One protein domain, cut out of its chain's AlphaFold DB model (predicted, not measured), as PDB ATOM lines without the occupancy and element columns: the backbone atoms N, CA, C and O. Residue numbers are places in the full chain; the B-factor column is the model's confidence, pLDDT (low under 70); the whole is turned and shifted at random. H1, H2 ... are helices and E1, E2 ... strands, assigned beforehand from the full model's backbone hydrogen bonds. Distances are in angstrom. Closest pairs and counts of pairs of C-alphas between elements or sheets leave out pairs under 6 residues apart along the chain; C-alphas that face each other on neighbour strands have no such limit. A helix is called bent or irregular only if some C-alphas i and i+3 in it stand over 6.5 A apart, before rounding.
ATOM      1  N   SER A 413      44.878  42.607 -53.769       97.06
ATOM      2  CA  SER A 413      44.401  43.792 -54.495       97.06
ATOM      3  C   SER A 413      45.006  45.073 -53.916       97.06
ATOM      4  O   SER A 413      45.162  45.195 -52.699       97.06
ATOM      5  N   PHE A 414      45.323  46.038 -54.783       97.31
ATOM      6  CA  PHE A 414      45.778  47.377 -54.397       97.31
ATOM      7  C   PHE A 414      44.582  48.291 -54.093       97.31
ATOM      8  O   PHE A 414      43.524  48.167 -54.708       97.31
ATOM      9  N   ILE A 415      44.728  49.206 -53.128       95.94
ATOM     10  CA  ILE A 415      43.615  50.057 -52.670       95.94
ATOM     11  C   ILE A 415      43.478  51.301 -53.565       95.94
ATOM     12  O   ILE A 415      43.947  52.387 -53.226       95.94
ATOM     13  N   GLU A 416      42.802  51.136 -54.704       95.75
ATOM     14  CA  GLU A 416      42.536  52.204 -55.691       95.75
ATOM     15  C   GLU A 416      41.175  52.912 -55.497       95.75
ATOM     16  O   GLU A 416      40.836  53.851 -56.216       95.75
ATOM     17  N   CYS A 417      40.371  52.474 -54.526       94.88
ATOM     18  CA  CYS A 417      38.991  52.926 -54.329       94.88
ATOM     19  C   CYS A 417      38.854  54.269 -53.574       94.88
ATOM     20  O   CYS A 417      39.727  54.676 -52.799       94.88
ATOM     21  N   ASN A 418      37.715  54.960 -53.748       97.31
ATOM     22  CA  ASN A 418      37.441  56.207 -53.028       97.31
ATOM     23  C   ASN A 418      37.175  55.943 -51.534       97.31
ATOM     24  O   ASN A 418      36.051  55.672 -51.103       97.31
ATOM     25  N   ARG A 419      38.234  56.095 -50.728       97.38
ATOM     26  CA  ARG A 419      38.217  55.975 -49.262       97.38
ATOM     27  C   ARG A 419      37.084  56.765 -48.596       97.38
ATOM     28  O   ARG A 419      36.557  56.308 -47.586       97.38
ATOM     29  N   PHE A 420      36.714  57.939 -49.115       97.69
ATOM     30  CA  PHE A 420      35.705  58.796 -48.487       97.69
ATOM     31  C   PHE A 420      34.286  58.238 -48.653       97.69
ATOM     32  O   PHE A 420      33.556  58.145 -47.670       97.69
ATOM     33  N   GLU A 421      33.920  57.807 -49.863       97.81
ATOM     34  CA  GLU A 421      32.604  57.218 -50.159       97.81
ATOM     35  C   GLU A 421      32.366  55.935 -49.350       97.81
ATOM     36  O   GLU A 421      31.325  55.783 -48.710       97.81
ATOM     37  N   ILE A 422      33.370  55.054 -49.288       97.88
ATOM     38  CA  ILE A 422      33.322  53.817 -48.491       97.88
ATOM     39  C   ILE A 422      33.160  54.135 -46.999       97.88
ATOM     40  O   ILE A 422      32.330  53.548 -46.311       97.88
ATOM     41  N   LEU A 423      33.909  55.109 -46.477       98.12
ATOM     42  CA  LEU A 423      33.779  55.504 -45.075       98.12
ATOM     43  C   LEU A 423      32.490  56.288 -44.777       98.12
ATOM     44  O   LEU A 423      32.168  56.454 -43.598       98.12
ATOM     45  N   GLN A 424      31.738  56.743 -45.784       97.88
ATOM     46  CA  GLN A 424      30.394  57.309 -45.617       97.88
ATOM     47  C   GLN A 424      29.274  56.261 -45.684       97.88
ATOM     48  O   GLN A 424      28.271  56.432 -44.990       97.88
ATOM     49  N   SER A 425      29.424  55.183 -46.462       97.81
ATOM     50  CA  SER A 425      28.416  54.110 -46.525       97.81
ATOM     51  C   SER A 425      28.399  53.230 -45.268       97.81
ATOM     52  O   SER A 425      27.350  52.692 -44.907       97.81
ATOM     53  N   ILE A 426      29.530  53.118 -44.562       98.06
ATOM     54  CA  ILE A 426      29.663  52.304 -43.347       98.06
ATOM     55  C   ILE A 426      29.230  53.093 -42.087       98.06
ATOM     56  O   ILE A 426      29.831  54.129 -41.779       98.06
ATOM     57  N   PRO A 427      28.260  52.594 -41.290       97.81
ATOM     58  CA  PRO A 427      27.896  53.173 -39.995       97.81
ATOM     59  C   PRO A 427      29.064  53.252 -39.000       97.81
ATOM     60  O   PRO A 427      29.910  52.364 -38.936       97.81
ATOM     61  N   GLU A 428      29.073  54.288 -38.160       97.50
ATOM     62  CA  GLU A 428      30.071  54.469 -37.097       97.50
ATOM     63  C   GLU A 428      30.116  53.305 -36.104       97.50
ATOM     64  O   GLU A 428      29.078  52.753 -35.739       97.50
ATOM     65  N   GLY A 429      31.330  52.930 -35.683       97.38
ATOM     66  CA  GLY A 429      31.607  51.844 -34.744       97.38
ATOM     67  C   GLY A 429      32.808  50.977 -35.133       97.38
ATOM     68  O   GLY A 429      33.618  51.328 -35.996       97.38
ATOM     69  N   ARG A 430      32.943  49.825 -34.466       97.75
ATOM     70  CA  ARG A 430      34.142  48.970 -34.514       97.75
ATOM     71  C   ARG A 430      34.453  48.424 -35.912       97.75
ATOM     72  O   ARG A 430      35.626  48.341 -36.265       97.75
ATOM     73  N   PHE A 431      33.434  48.141 -36.724       98.44
ATOM     74  CA  PHE A 431      33.617  47.713 -38.113       98.44
ATOM     75  C   PHE A 431      34.222  48.825 -38.988       98.44
ATOM     76  O   PHE A 431      35.241  48.601 -39.640       98.44
ATOM     77  N   ARG A 432      33.687  50.055 -38.921       98.38
ATOM     78  CA  ARG A 432      34.249  51.229 -39.620       98.38
ATOM     79  C   ARG A 432      35.702  51.475 -39.216       98.38
ATOM     80  O   ARG A 432      36.546  51.691 -40.077       98.38
ATOM     81  N   ASN A 433      36.010  51.372 -37.922       98.19
ATOM     82  CA  ASN A 433      37.366  51.573 -37.400       98.19
ATOM     83  C   ASN A 433      38.359  50.514 -37.916       98.19
ATOM     84  O   ASN A 433      39.511  50.838 -38.204       98.19
ATOM     85  N   PHE A 434      37.918  49.263 -38.081       98.19
ATOM     86  CA  PHE A 434      38.722  48.221 -38.726       98.19
ATOM     87  C   PHE A 434      38.986  48.541 -40.205       98.19
ATOM     88  O   PHE A 434      40.128  48.405 -40.646       98.19
ATOM     89  N   VAL A 435      37.970  49.013 -40.935       98.44
ATOM     90  CA  VAL A 435      38.084  49.369 -42.358       98.44
ATOM     91  C   VAL A 435      38.997  50.580 -42.567       98.44
ATOM     92  O   VAL A 435      39.824  50.556 -43.472       98.44
ATOM     93  N   VAL A 436      38.950  51.598 -41.695       98.31
ATOM     94  CA  VAL A 436      39.915  52.722 -41.707       98.31
ATOM     95  C   VAL A 436      41.364  52.218 -41.624       98.31
ATOM     96  O   VAL A 436      42.219  52.700 -42.364       98.31
ATOM     97  N   SER A 437      41.632  51.229 -40.763       98.00
ATOM     98  CA  SER A 437      42.971  50.649 -40.571       98.00
ATOM     99  C   SER A 437      43.464  49.841 -41.783       98.00
ATOM    100  O   SER A 437      44.655  49.849 -42.100       98.00
ATOM    101  N   ASP A 438      42.562  49.194 -42.527       98.12
ATOM    102  CA  ASP A 438      42.926  48.543 -43.790       98.12
ATOM    103  C   ASP A 438      43.098  49.550 -44.929       98.12
ATOM    104  O   ASP A 438      44.072  49.458 -45.669       98.12
ATOM    105  N   LEU A 439      42.236  50.568 -45.032       97.81
ATOM    106  CA  LEU A 439      42.344  51.618 -46.051       97.81
ATOM    107  C   LEU A 439      43.630  52.455 -45.930       97.81
ATOM    108  O   LEU A 439      43.997  53.115 -46.901       97.81
ATOM    109  N   SER A 440      44.329  52.438 -44.788       97.38
ATOM    110  CA  SER A 440      45.671  53.030 -44.651       97.38
ATOM    111  C   SER A 440      46.819  52.194 -45.239       97.38
ATOM    112  O   SER A 440      47.929  52.709 -45.363       97.38
ATOM    113  N   LYS A 441      46.574  50.937 -45.631       97.94
ATOM    114  CA  LYS A 441      47.545  50.093 -46.346       97.94
ATOM    115  C   LYS A 441      47.569  50.443 -47.843       97.94
ATOM    116  O   LYS A 441      46.730  51.194 -48.340       97.94
ATOM    117  N   THR A 442      48.545  49.896 -48.563       97.50
ATOM    118  CA  THR A 442      48.647  49.975 -50.033       97.50
ATOM    119  C   THR A 442      47.994  48.784 -50.732       97.50
ATOM    120  O   THR A 442      47.433  48.940 -51.814       97.50
ATOM    121  N   GLU A 443      48.045  47.608 -50.106       97.69
ATOM    122  CA  GLU A 443      47.573  46.329 -50.639       97.69
ATOM    123  C   GLU A 443      46.867  45.497 -49.557       97.69
ATOM    124  O   GLU A 443      47.103  45.680 -48.358       97.69
ATOM    125  N   LEU A 444      45.985  44.593 -49.989       98.06
ATOM    126  CA  LEU A 444      45.203  43.701 -49.134       98.06
ATOM    127  C   LEU A 444      45.090  42.304 -49.755       98.06
ATOM    128  O   LEU A 444      44.653  42.157 -50.894       98.06
ATOM    129  N   SER A 445      45.432  41.282 -48.970       97.44
ATOM    130  CA  SER A 445      45.210  39.858 -49.260       97.44
ATOM    131  C   SER A 445      43.780  39.466 -48.873       97.44
ATOM    132  O   SER A 445      43.367  39.737 -47.741       97.44
ATOM    133  N   LEU A 446      43.020  38.832 -49.774       96.75
ATOM    134  CA  LEU A 446      41.638  38.387 -49.538       96.75
ATOM    135  C   LEU A 446      41.536  37.508 -48.284       96.75
ATOM    136  O   LEU A 446      40.719  37.786 -47.405       96.75
ATOM    137  N   HIS A 447      42.380  36.479 -48.177       96.00
ATOM    138  CA  HIS A 447      42.324  35.518 -47.073       96.00
ATOM    139  C   HIS A 447      42.720  36.163 -45.740       96.00
ATOM    140  O   HIS A 447      42.038  35.960 -44.738       96.00
ATOM    141  N   GLU A 448      43.785  36.972 -45.714       96.81
ATOM    142  CA  GLU A 448      44.203  37.652 -44.481       96.81
ATOM    143  C   GLU A 448      43.141  38.660 -44.024       96.81
ATOM    144  O   GLU A 448      42.776  38.690 -42.849       96.81
ATOM    145  N   THR A 449      42.613  39.450 -44.962       97.94
ATOM    146  CA  THR A 449      41.618  40.486 -44.679       97.94
ATOM    147  C   THR A 449      40.332  39.845 -44.173       97.94
ATOM    148  O   THR A 449      39.980  40.046 -43.013       97.94
ATOM    149  N   ILE A 450      39.655  39.022 -44.984       98.19
ATOM    150  CA  ILE A 450      38.359  38.435 -44.606       98.19
ATOM    151  C   ILE A 450      38.493  37.554 -43.359       98.19
ATOM    152  O   ILE A 450      37.645  37.649 -42.475       98.19
ATOM    153  N   GLY A 451      39.589  36.802 -43.205       97.62
ATOM    154  CA  GLY A 451      39.849  36.012 -41.999       97.62
ATOM    155  C   GLY A 451      39.956  36.858 -40.734       97.62
ATOM    156  O   GLY A 451      39.381  36.508 -39.706       97.62
ATOM    157  N   ARG A 452      40.612  38.023 -40.812       97.62
ATOM    158  CA  ARG A 452      40.719  38.979 -39.699       97.62
ATOM    159  C   ARG A 452      39.364  39.568 -39.296       97.62
ATOM    160  O   ARG A 452      39.138  39.772 -38.105       97.62
ATOM    161  N   TYR A 453      38.459  39.818 -40.246       98.25
ATOM    162  CA  TYR A 453      37.087  40.235 -39.923       98.25
ATOM    163  C   TYR A 453      36.227  39.077 -39.430       98.25
ATOM    164  O   TYR A 453      35.443  39.276 -38.508       98.25
ATOM    165  N   PHE A 454      36.369  37.874 -39.985       97.69
ATOM    166  CA  PHE A 454      35.628  36.709 -39.515       97.69
ATOM    167  C   PHE A 454      35.986  36.385 -38.059       97.69
ATOM    168  O   PHE A 454      35.097  36.260 -37.224       97.69
ATOM    169  N   GLN A 455      37.276  36.382 -37.715       96.56
ATOM    170  CA  GLN A 455      37.772  36.186 -36.349       96.56
ATOM    171  C   GLN A 455      37.169  37.172 -35.325       96.56
ATOM    172  O   GLN A 455      36.981  36.815 -34.163       96.56
ATOM    173  N   GLU A 456      36.883  38.405 -35.751       97.00
ATOM    174  CA  GLU A 456      36.356  39.498 -34.920       97.00
ATOM    175  C   GLU A 456      34.814  39.540 -34.895       97.00
ATOM    176  O   GLU A 456      34.211  39.862 -33.872       97.00
ATOM    177  N   PHE A 457      34.159  39.226 -36.016       97.62
ATOM    178  CA  PHE A 457      32.726  39.445 -36.229       97.62
ATOM    179  C   PHE A 457      31.918  38.161 -36.486       97.62
ATOM    180  O   PHE A 457      30.729  38.277 -36.772       97.62
ATOM    181  N   ALA A 458      32.489  36.956 -36.336       97.25
ATOM    182  CA  ALA A 458      31.802  35.664 -36.530       97.25
ATOM    183  C   ALA A 458      30.403  35.621 -35.892       97.25
ATOM    184  O   ALA A 458      29.437  35.290 -36.569       97.25
ATOM    185  N   VAL A 459      30.265  36.051 -34.631       96.50
ATOM    186  CA  VAL A 459      28.967  36.112 -33.925       96.50
ATOM    187  C   VAL A 459      27.929  36.947 -34.689       96.50
ATOM    188  O   VAL A 459      26.756  36.613 -34.701       96.50
ATOM    189  N   THR A 460      28.347  38.018 -35.366       97.25
ATOM    190  CA  THR A 460      27.449  38.872 -36.168       97.25
ATOM    191  C   THR A 460      27.113  38.247 -37.528       97.25
ATOM    192  O   THR A 460      26.034  38.510 -38.057       97.25
ATOM    193  N   PHE A 461      27.999  37.408 -38.083       97.38
ATOM    194  CA  PHE A 461      27.709  36.614 -39.282       97.38
ATOM    195  C   PHE A 461      26.675  35.515 -38.982       97.38
ATOM    196  O   PHE A 461      25.663  35.456 -39.674       97.38
ATOM    197  N   PHE A 462      26.877  34.730 -37.914       96.62
ATOM    198  CA  PHE A 462      25.961  33.665 -37.464       96.62
ATOM    199  C   PHE A 462      24.617  34.167 -36.898       96.62
ATOM    200  O   PHE A 462      23.687  33.385 -36.754       96.62
ATOM    201  N   GLU A 463      24.480  35.460 -36.592       95.62
ATOM    202  CA  GLU A 463      23.205  36.080 -36.192       95.62
ATOM    203  C   GLU A 463      22.336  36.551 -37.381       95.62
ATOM    204  O   GLU A 463      21.398  37.327 -37.179       95.62
ATOM    205  N   ASP A 464      22.666  36.158 -38.618       93.62
ATOM    206  CA  ASP A 464      21.951  36.514 -39.858       93.62
ATOM    207  C   ASP A 464      21.636  38.018 -39.991       93.62
ATOM    208  O   ASP A 464      20.606  38.446 -40.522       93.62
ATOM    209  N   ASN A 465      22.543  38.868 -39.496       96.31
ATOM    210  CA  ASN A 465      22.335  40.310 -39.434       96.31
ATOM    211  C   ASN A 465      22.421  40.943 -40.835       96.31
ATOM    212  O   ASN A 465      23.471  41.440 -41.234       96.31
ATOM    213  N   HIS A 466      21.311  40.935 -41.576       95.75
ATOM    214  CA  HIS A 466      21.206  41.413 -42.962       95.75
ATOM    215  C   HIS A 466      21.809  42.810 -43.189       95.75
ATOM    216  O   HIS A 466      22.385  43.077 -44.242       95.75
ATOM    217  N   GLU A 467      21.689  43.734 -42.228       96.56
ATOM    218  CA  GLU A 467      22.295  45.066 -42.351       96.56
ATOM    219  C   GLU A 467      23.827  44.982 -42.322       96.56
ATOM    220  O   GLU A 467      24.482  45.526 -43.209       96.56
ATOM    221  N   PHE A 468      24.396  44.245 -41.359       97.75
ATOM    222  CA  PHE A 468      25.837  43.988 -41.301       97.75
ATOM    223  C   PHE A 468      26.326  43.260 -42.552       97.75
ATOM    224  O   PHE A 468      27.261  43.723 -43.194       97.75
ATOM    225  N   TRP A 469      25.672  42.158 -42.920       97.88
ATOM    226  CA  TRP A 469      26.025  41.333 -44.072       97.88
ATOM    227  C   TRP A 469      26.034  42.129 -45.382       97.88
ATOM    228  O   TRP A 469      26.999  42.038 -46.145       97.88
ATOM    229  N   LYS A 470      25.011  42.962 -45.622       97.38
ATOM    230  CA  LYS A 470      24.956  43.832 -46.802       97.38
ATOM    231  C   LYS A 470      26.086  44.863 -46.794       97.38
ATOM    232  O   LYS A 470      26.848  44.916 -47.757       97.38
ATOM    233  N   THR A 471      26.255  45.616 -45.701       98.06
ATOM    234  CA  THR A 471      27.348  46.597 -45.577       98.06
ATOM    235  C   THR A 471      28.724  45.938 -45.714       98.06
ATOM    236  O   THR A 471      29.601  46.503 -46.364       98.06
ATOM    237  N   PHE A 472      28.921  44.740 -45.158       98.50
ATOM    238  CA  PHE A 472      30.176  43.993 -45.217       98.50
ATOM    239  C   PHE A 472      30.530  43.587 -46.651       98.50
ATOM    240  O   PHE A 472      31.602  43.937 -47.142       98.50
ATOM    241  N   VAL A 473      29.626  42.882 -47.339       98.19
ATOM    242  CA  VAL A 473      29.884  42.382 -48.699       98.19
ATOM    243  C   VAL A 473      30.042  43.537 -49.687       98.19
ATOM    244  O   VAL A 473      30.947  43.502 -50.516       98.19
ATOM    245  N   GLU A 474      29.240  44.599 -49.569       98.06
ATOM    246  CA  GLU A 474      29.383  45.790 -50.417       98.06
ATOM    247  C   GLU A 474      30.708  46.522 -50.157       98.06
ATOM    248  O   GLU A 474      31.388  46.893 -51.111       98.06
ATOM    249  N   THR A 475      31.146  46.622 -48.896       98.44
ATOM    250  CA  THR A 475      32.462  47.179 -48.540       98.44
ATOM    251  C   THR A 475      33.604  46.379 -49.172       98.44
ATOM    252  O   THR A 475      34.464  46.963 -49.834       98.44
ATOM    253  N   PHE A 476      33.639  45.053 -49.002       98.38
ATOM    254  CA  PHE A 476      34.784  44.257 -49.463       98.38
ATOM    255  C   PHE A 476      34.799  43.984 -50.963       98.38
ATOM    256  O   PHE A 476      35.890  43.942 -51.528       98.38
ATOM    257  N   THR A 477      33.645  43.930 -51.636       97.94
ATOM    258  CA  THR A 477      33.605  43.954 -53.107       97.94
ATOM    259  C   THR A 477      34.258  45.223 -53.660       97.94
ATOM    260  O   THR A 477      35.058  45.134 -54.592       97.94
ATOM    261  N   THR A 478      34.000  46.396 -53.066       98.00
ATOM    262  CA  THR A 478      34.634  47.652 -53.502       98.00
ATOM    263  C   THR A 478      36.114  47.734 -53.116       98.00
ATOM    264  O   THR A 478      36.929  48.122 -53.948       98.00
ATOM    265  N   ILE A 479      36.488  47.358 -51.886       97.81
ATOM    266  CA  ILE A 479      37.880  47.458 -51.405       97.81
ATOM    267  C   ILE A 479      38.811  46.461 -52.107       97.81
ATOM    268  O   ILE A 479      39.932  46.821 -52.455       97.81
ATOM    269  N   LEU A 480      38.370  45.215 -52.308       97.62
ATOM    270  CA  LEU A 480      39.192  44.140 -52.881       97.62
ATOM    271  C   LEU A 480      38.991  43.979 -54.397       97.62
ATOM    272  O   LEU A 480      39.650  43.140 -55.015       97.62
ATOM    273  N   MET A 481      38.112  44.787 -55.002       96.88
ATOM    274  CA  MET A 481      37.803  44.802 -56.440       96.88
ATOM    275  C   MET A 481      37.410  43.410 -56.973       96.88
ATOM    276  O   MET A 481      37.867  42.984 -58.040       96.88
ATOM    277  N   CYS A 482      36.604  42.676 -56.199       96.94
ATOM    278  CA  CYS A 482      36.191  41.298 -56.471       96.94
ATOM    279  C   CYS A 482      34.677  41.089 -56.303       96.94
ATOM    280  O   CYS A 482      33.992  41.833 -55.595       96.94
ATOM    281  N   ASP A 483      34.151  40.061 -56.966       96.75
ATOM    282  CA  ASP A 483      32.717  39.787 -57.006       96.75
ATOM    283  C   ASP A 483      32.131  39.456 -55.629       96.75
ATOM    284  O   ASP A 483      32.784  38.846 -54.777       96.75
ATOM    285  N   LYS A 484      30.852  39.803 -55.428       96.69
ATOM    286  CA  LYS A 484      30.126  39.526 -54.175       96.69
ATOM    287  C   LYS A 484      30.171  38.035 -53.804       96.69
ATOM    288  O   LYS A 484      30.268  37.700 -52.627       96.69
ATOM    289  N   SER A 485      30.151  37.149 -54.804       95.50
ATOM    290  CA  SER A 485      30.316  35.697 -54.650       95.50
ATOM    291  C   SER A 485      31.643  35.317 -53.993       95.50
ATOM    292  O   SER A 485      31.629  34.524 -53.060       95.50
ATOM    293  N   MET A 486      32.763  35.917 -54.406       96.56
ATOM    294  CA  MET A 486      34.093  35.635 -53.850       96.56
ATOM    295  C   MET A 486      34.203  36.061 -52.377       96.56
ATOM    296  O   MET A 486      34.828  35.367 -51.578       96.56
ATOM    297  N   VAL A 487      33.556  37.168 -51.993       97.75
ATOM    298  CA  VAL A 487      33.494  37.612 -50.587       97.75
ATOM    299  C   VAL A 487      32.634  36.664 -49.741       97.75
ATOM    300  O   VAL A 487      33.044  36.298 -48.641       97.75
ATOM    301  N   MET A 488      31.470  36.236 -50.245       97.31
ATOM    302  CA  MET A 488      30.593  35.288 -49.538       97.31
ATOM    303  C   MET A 488      31.254  33.910 -49.394       97.31
ATOM    304  O   MET A 488      31.353  33.407 -48.279       97.31
ATOM    305  N   GLN A 489      31.833  33.372 -50.473       96.62
ATOM    306  CA  GLN A 489      32.621  32.135 -50.446       96.62
ATOM    307  C   GLN A 489      33.763  32.211 -49.423       96.62
ATOM    308  O   GLN A 489      33.976  31.253 -48.685       96.62
ATOM    309  N   ALA A 490      34.475  33.342 -49.328       97.44
ATOM    310  CA  ALA A 490      35.532  33.512 -48.331       97.44
ATOM    311  C   ALA A 490      34.995  33.382 -46.896       97.44
ATOM    312  O   ALA A 490      35.580  32.656 -46.095       97.44
ATOM    313  N   ILE A 491      33.860  34.019 -46.584       98.06
ATOM    314  CA  ILE A 491      33.185  33.890 -45.283       98.06
ATOM    315  C   ILE A 491      32.759  32.433 -45.033       98.06
ATOM    316  O   ILE A 491      33.027  31.899 -43.955       98.06
ATOM    317  N   ASP A 492      32.169  31.772 -46.032       97.81
ATOM    318  CA  ASP A 492      31.741  30.372 -45.941       97.81
ATOM    319  C   ASP A 492      32.919  29.421 -45.687       97.81
ATOM    320  O   ASP A 492      32.827  28.528 -44.848       97.81
ATOM    321  N   ALA A 493      34.060  29.628 -46.349       97.19
ATOM    322  CA  ALA A 493      35.260  28.820 -46.147       97.19
ATOM    323  C   ALA A 493      35.850  29.000 -44.736       97.19
ATOM    324  O   ALA A 493      36.351  28.030 -44.153       97.19
ATOM    325  N   PHE A 494      35.761  30.203 -44.153       97.50
ATOM    326  CA  PHE A 494      36.150  30.447 -42.760       97.50
ATOM    327  C   PHE A 494      35.175  29.798 -41.767       97.50
ATOM    328  O   PHE A 494      35.631  29.183 -40.802       97.50
ATOM    329  N   ALA A 495      33.865  29.855 -42.021       97.44
ATOM    330  CA  ALA A 495      32.856  29.171 -41.210       97.44
ATOM    331  C   ALA A 495      32.984  27.641 -41.291       97.44
ATOM    332  O   ALA A 495      33.014  26.971 -40.260       97.44
ATOM    333  N   TYR A 496      33.182  27.083 -42.486       97.12
ATOM    334  CA  TYR A 496      33.449  25.658 -42.673       97.12
ATOM    335  C   TYR A 496      34.716  25.216 -41.920       97.12
ATOM    336  O   TYR A 496      34.709  24.211 -41.212       97.12
ATOM    337  N   SER A 497      35.784  26.018 -41.991       96.12
ATOM    338  CA  SER A 497      37.042  25.766 -41.269       96.12
ATOM    339  C   SER A 497      36.942  25.947 -39.743       96.12
ATOM    340  O   SER A 497      37.839  25.504 -39.029       96.12
ATOM    341  N   LEU A 498      35.880  26.591 -39.238       96.06
ATOM    342  CA  LEU A 498      35.573  26.724 -37.808       96.06
ATOM    343  C   LEU A 498      34.670  25.594 -37.286       96.06
ATOM    344  O   LEU A 498      34.754  25.258 -36.109       96.06
ATOM    345  N   LEU A 499      33.784  25.044 -38.120       96.62
ATOM    346  CA  LEU A 499      32.750  24.099 -37.684       96.62
ATOM    347  C   LEU A 499      33.110  22.626 -37.923       96.62
ATOM    348  O   LEU A 499      32.775  21.780 -37.092       96.62
ATOM    349  N   TYR A 500      33.765  22.297 -39.042       96.75
ATOM    350  CA  TYR A 500      33.878  20.911 -39.510       96.75
ATOM    351  C   TYR A 500      35.215  20.263 -39.166       96.75
ATOM    352  O   TYR A 500      36.283  20.879 -39.235       96.75
TER     353      TYR A 500
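This is residues 413 to 500 of the 772 residues of an uncharacterized protein of Tritrichomonas foetus (UniProt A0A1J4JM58). Two helical hairpins, H3 with H4 and H1 with H2, stand side by side as a four-sided cluster of helices that lie roughly along one axis, and H5 crosses H3 on the side away from H1, with its residues 484 to 488 packing on H4. H2, H3 and H4 form a bundle of three, up and down, each running against the one before it; it is loosely closed, with H2 only near H3 and H4. A short strand, E1, joins H2 to H3 and pairs with the first two printed residues. The printed part has 88 residues, mostly helix, in the order H1, H2, E1, H3, H4, H5. It is compact, with a radius of gyration of the C-alphas of 12.3 A, and only just elongated, spanning 37 by 25 by 20 A.

Start with H3, the longest helix by residues, 446 to 462: find C-alpha 446 at (41.638, 38.387, -49.538), from which it runs 20.3 A. It is irregular, with C-alphas 456 and 459 lying 8.2 A apart and a kink of 74 degrees near residue 456. H4, residues 466 to 480, is 20.7 A long. H5, residues 484 to 499, covers 22.7 A and ends at C-alpha 499, (32.750, 24.099, -37.684). Look back to E1, residues 443 to 445, 7.0 A, and to H2, residues 430 to 439, 14.4 A. H1, residues 419 to 425, begins at C-alpha 419, (38.217, 55.975, -49.262), and is 10.3 A long.

H3 and H4, a helical hairpin, touch at a shallow tilt of 4 degrees, opposite ways; their closest C-alphas, Phe 461 and Trp 469, are 6.9 A apart. H5 touches H3 with residues 487 to 494 alone, the closest C-alphas being Gly 451 and Phe 494 at 6.7 A, at a steep tilt of 69 degrees, only just short of about perpendicular. H4 and H5 touch at a steep tilt of 66 degrees, with Thr 477 and Lys 484 the closest C-alphas at 5.7 A. H1 and H2, also a helical hairpin, touch at Arg 419 and Leu 439, 6.8 A between these closest C-alphas. H1 is close to but not clearly touching H4, and apart from H5. E1 pairs with no named strand, but its residues 443 to 444 pair antiparallel with residues 413 to 414. In H1, H2, H4 and H5 every O i to N i+4 pair is within hydrogen-bond range; in H3, 10 of 13 are.

The C-alphas farthest apart, Phe 420 and Tyr 500, are 39.0 A from each other. The printed part has no cut, and its five links are tight. Its mean pLDDT in this predicted model is 97.3, and no printed residue is under 70.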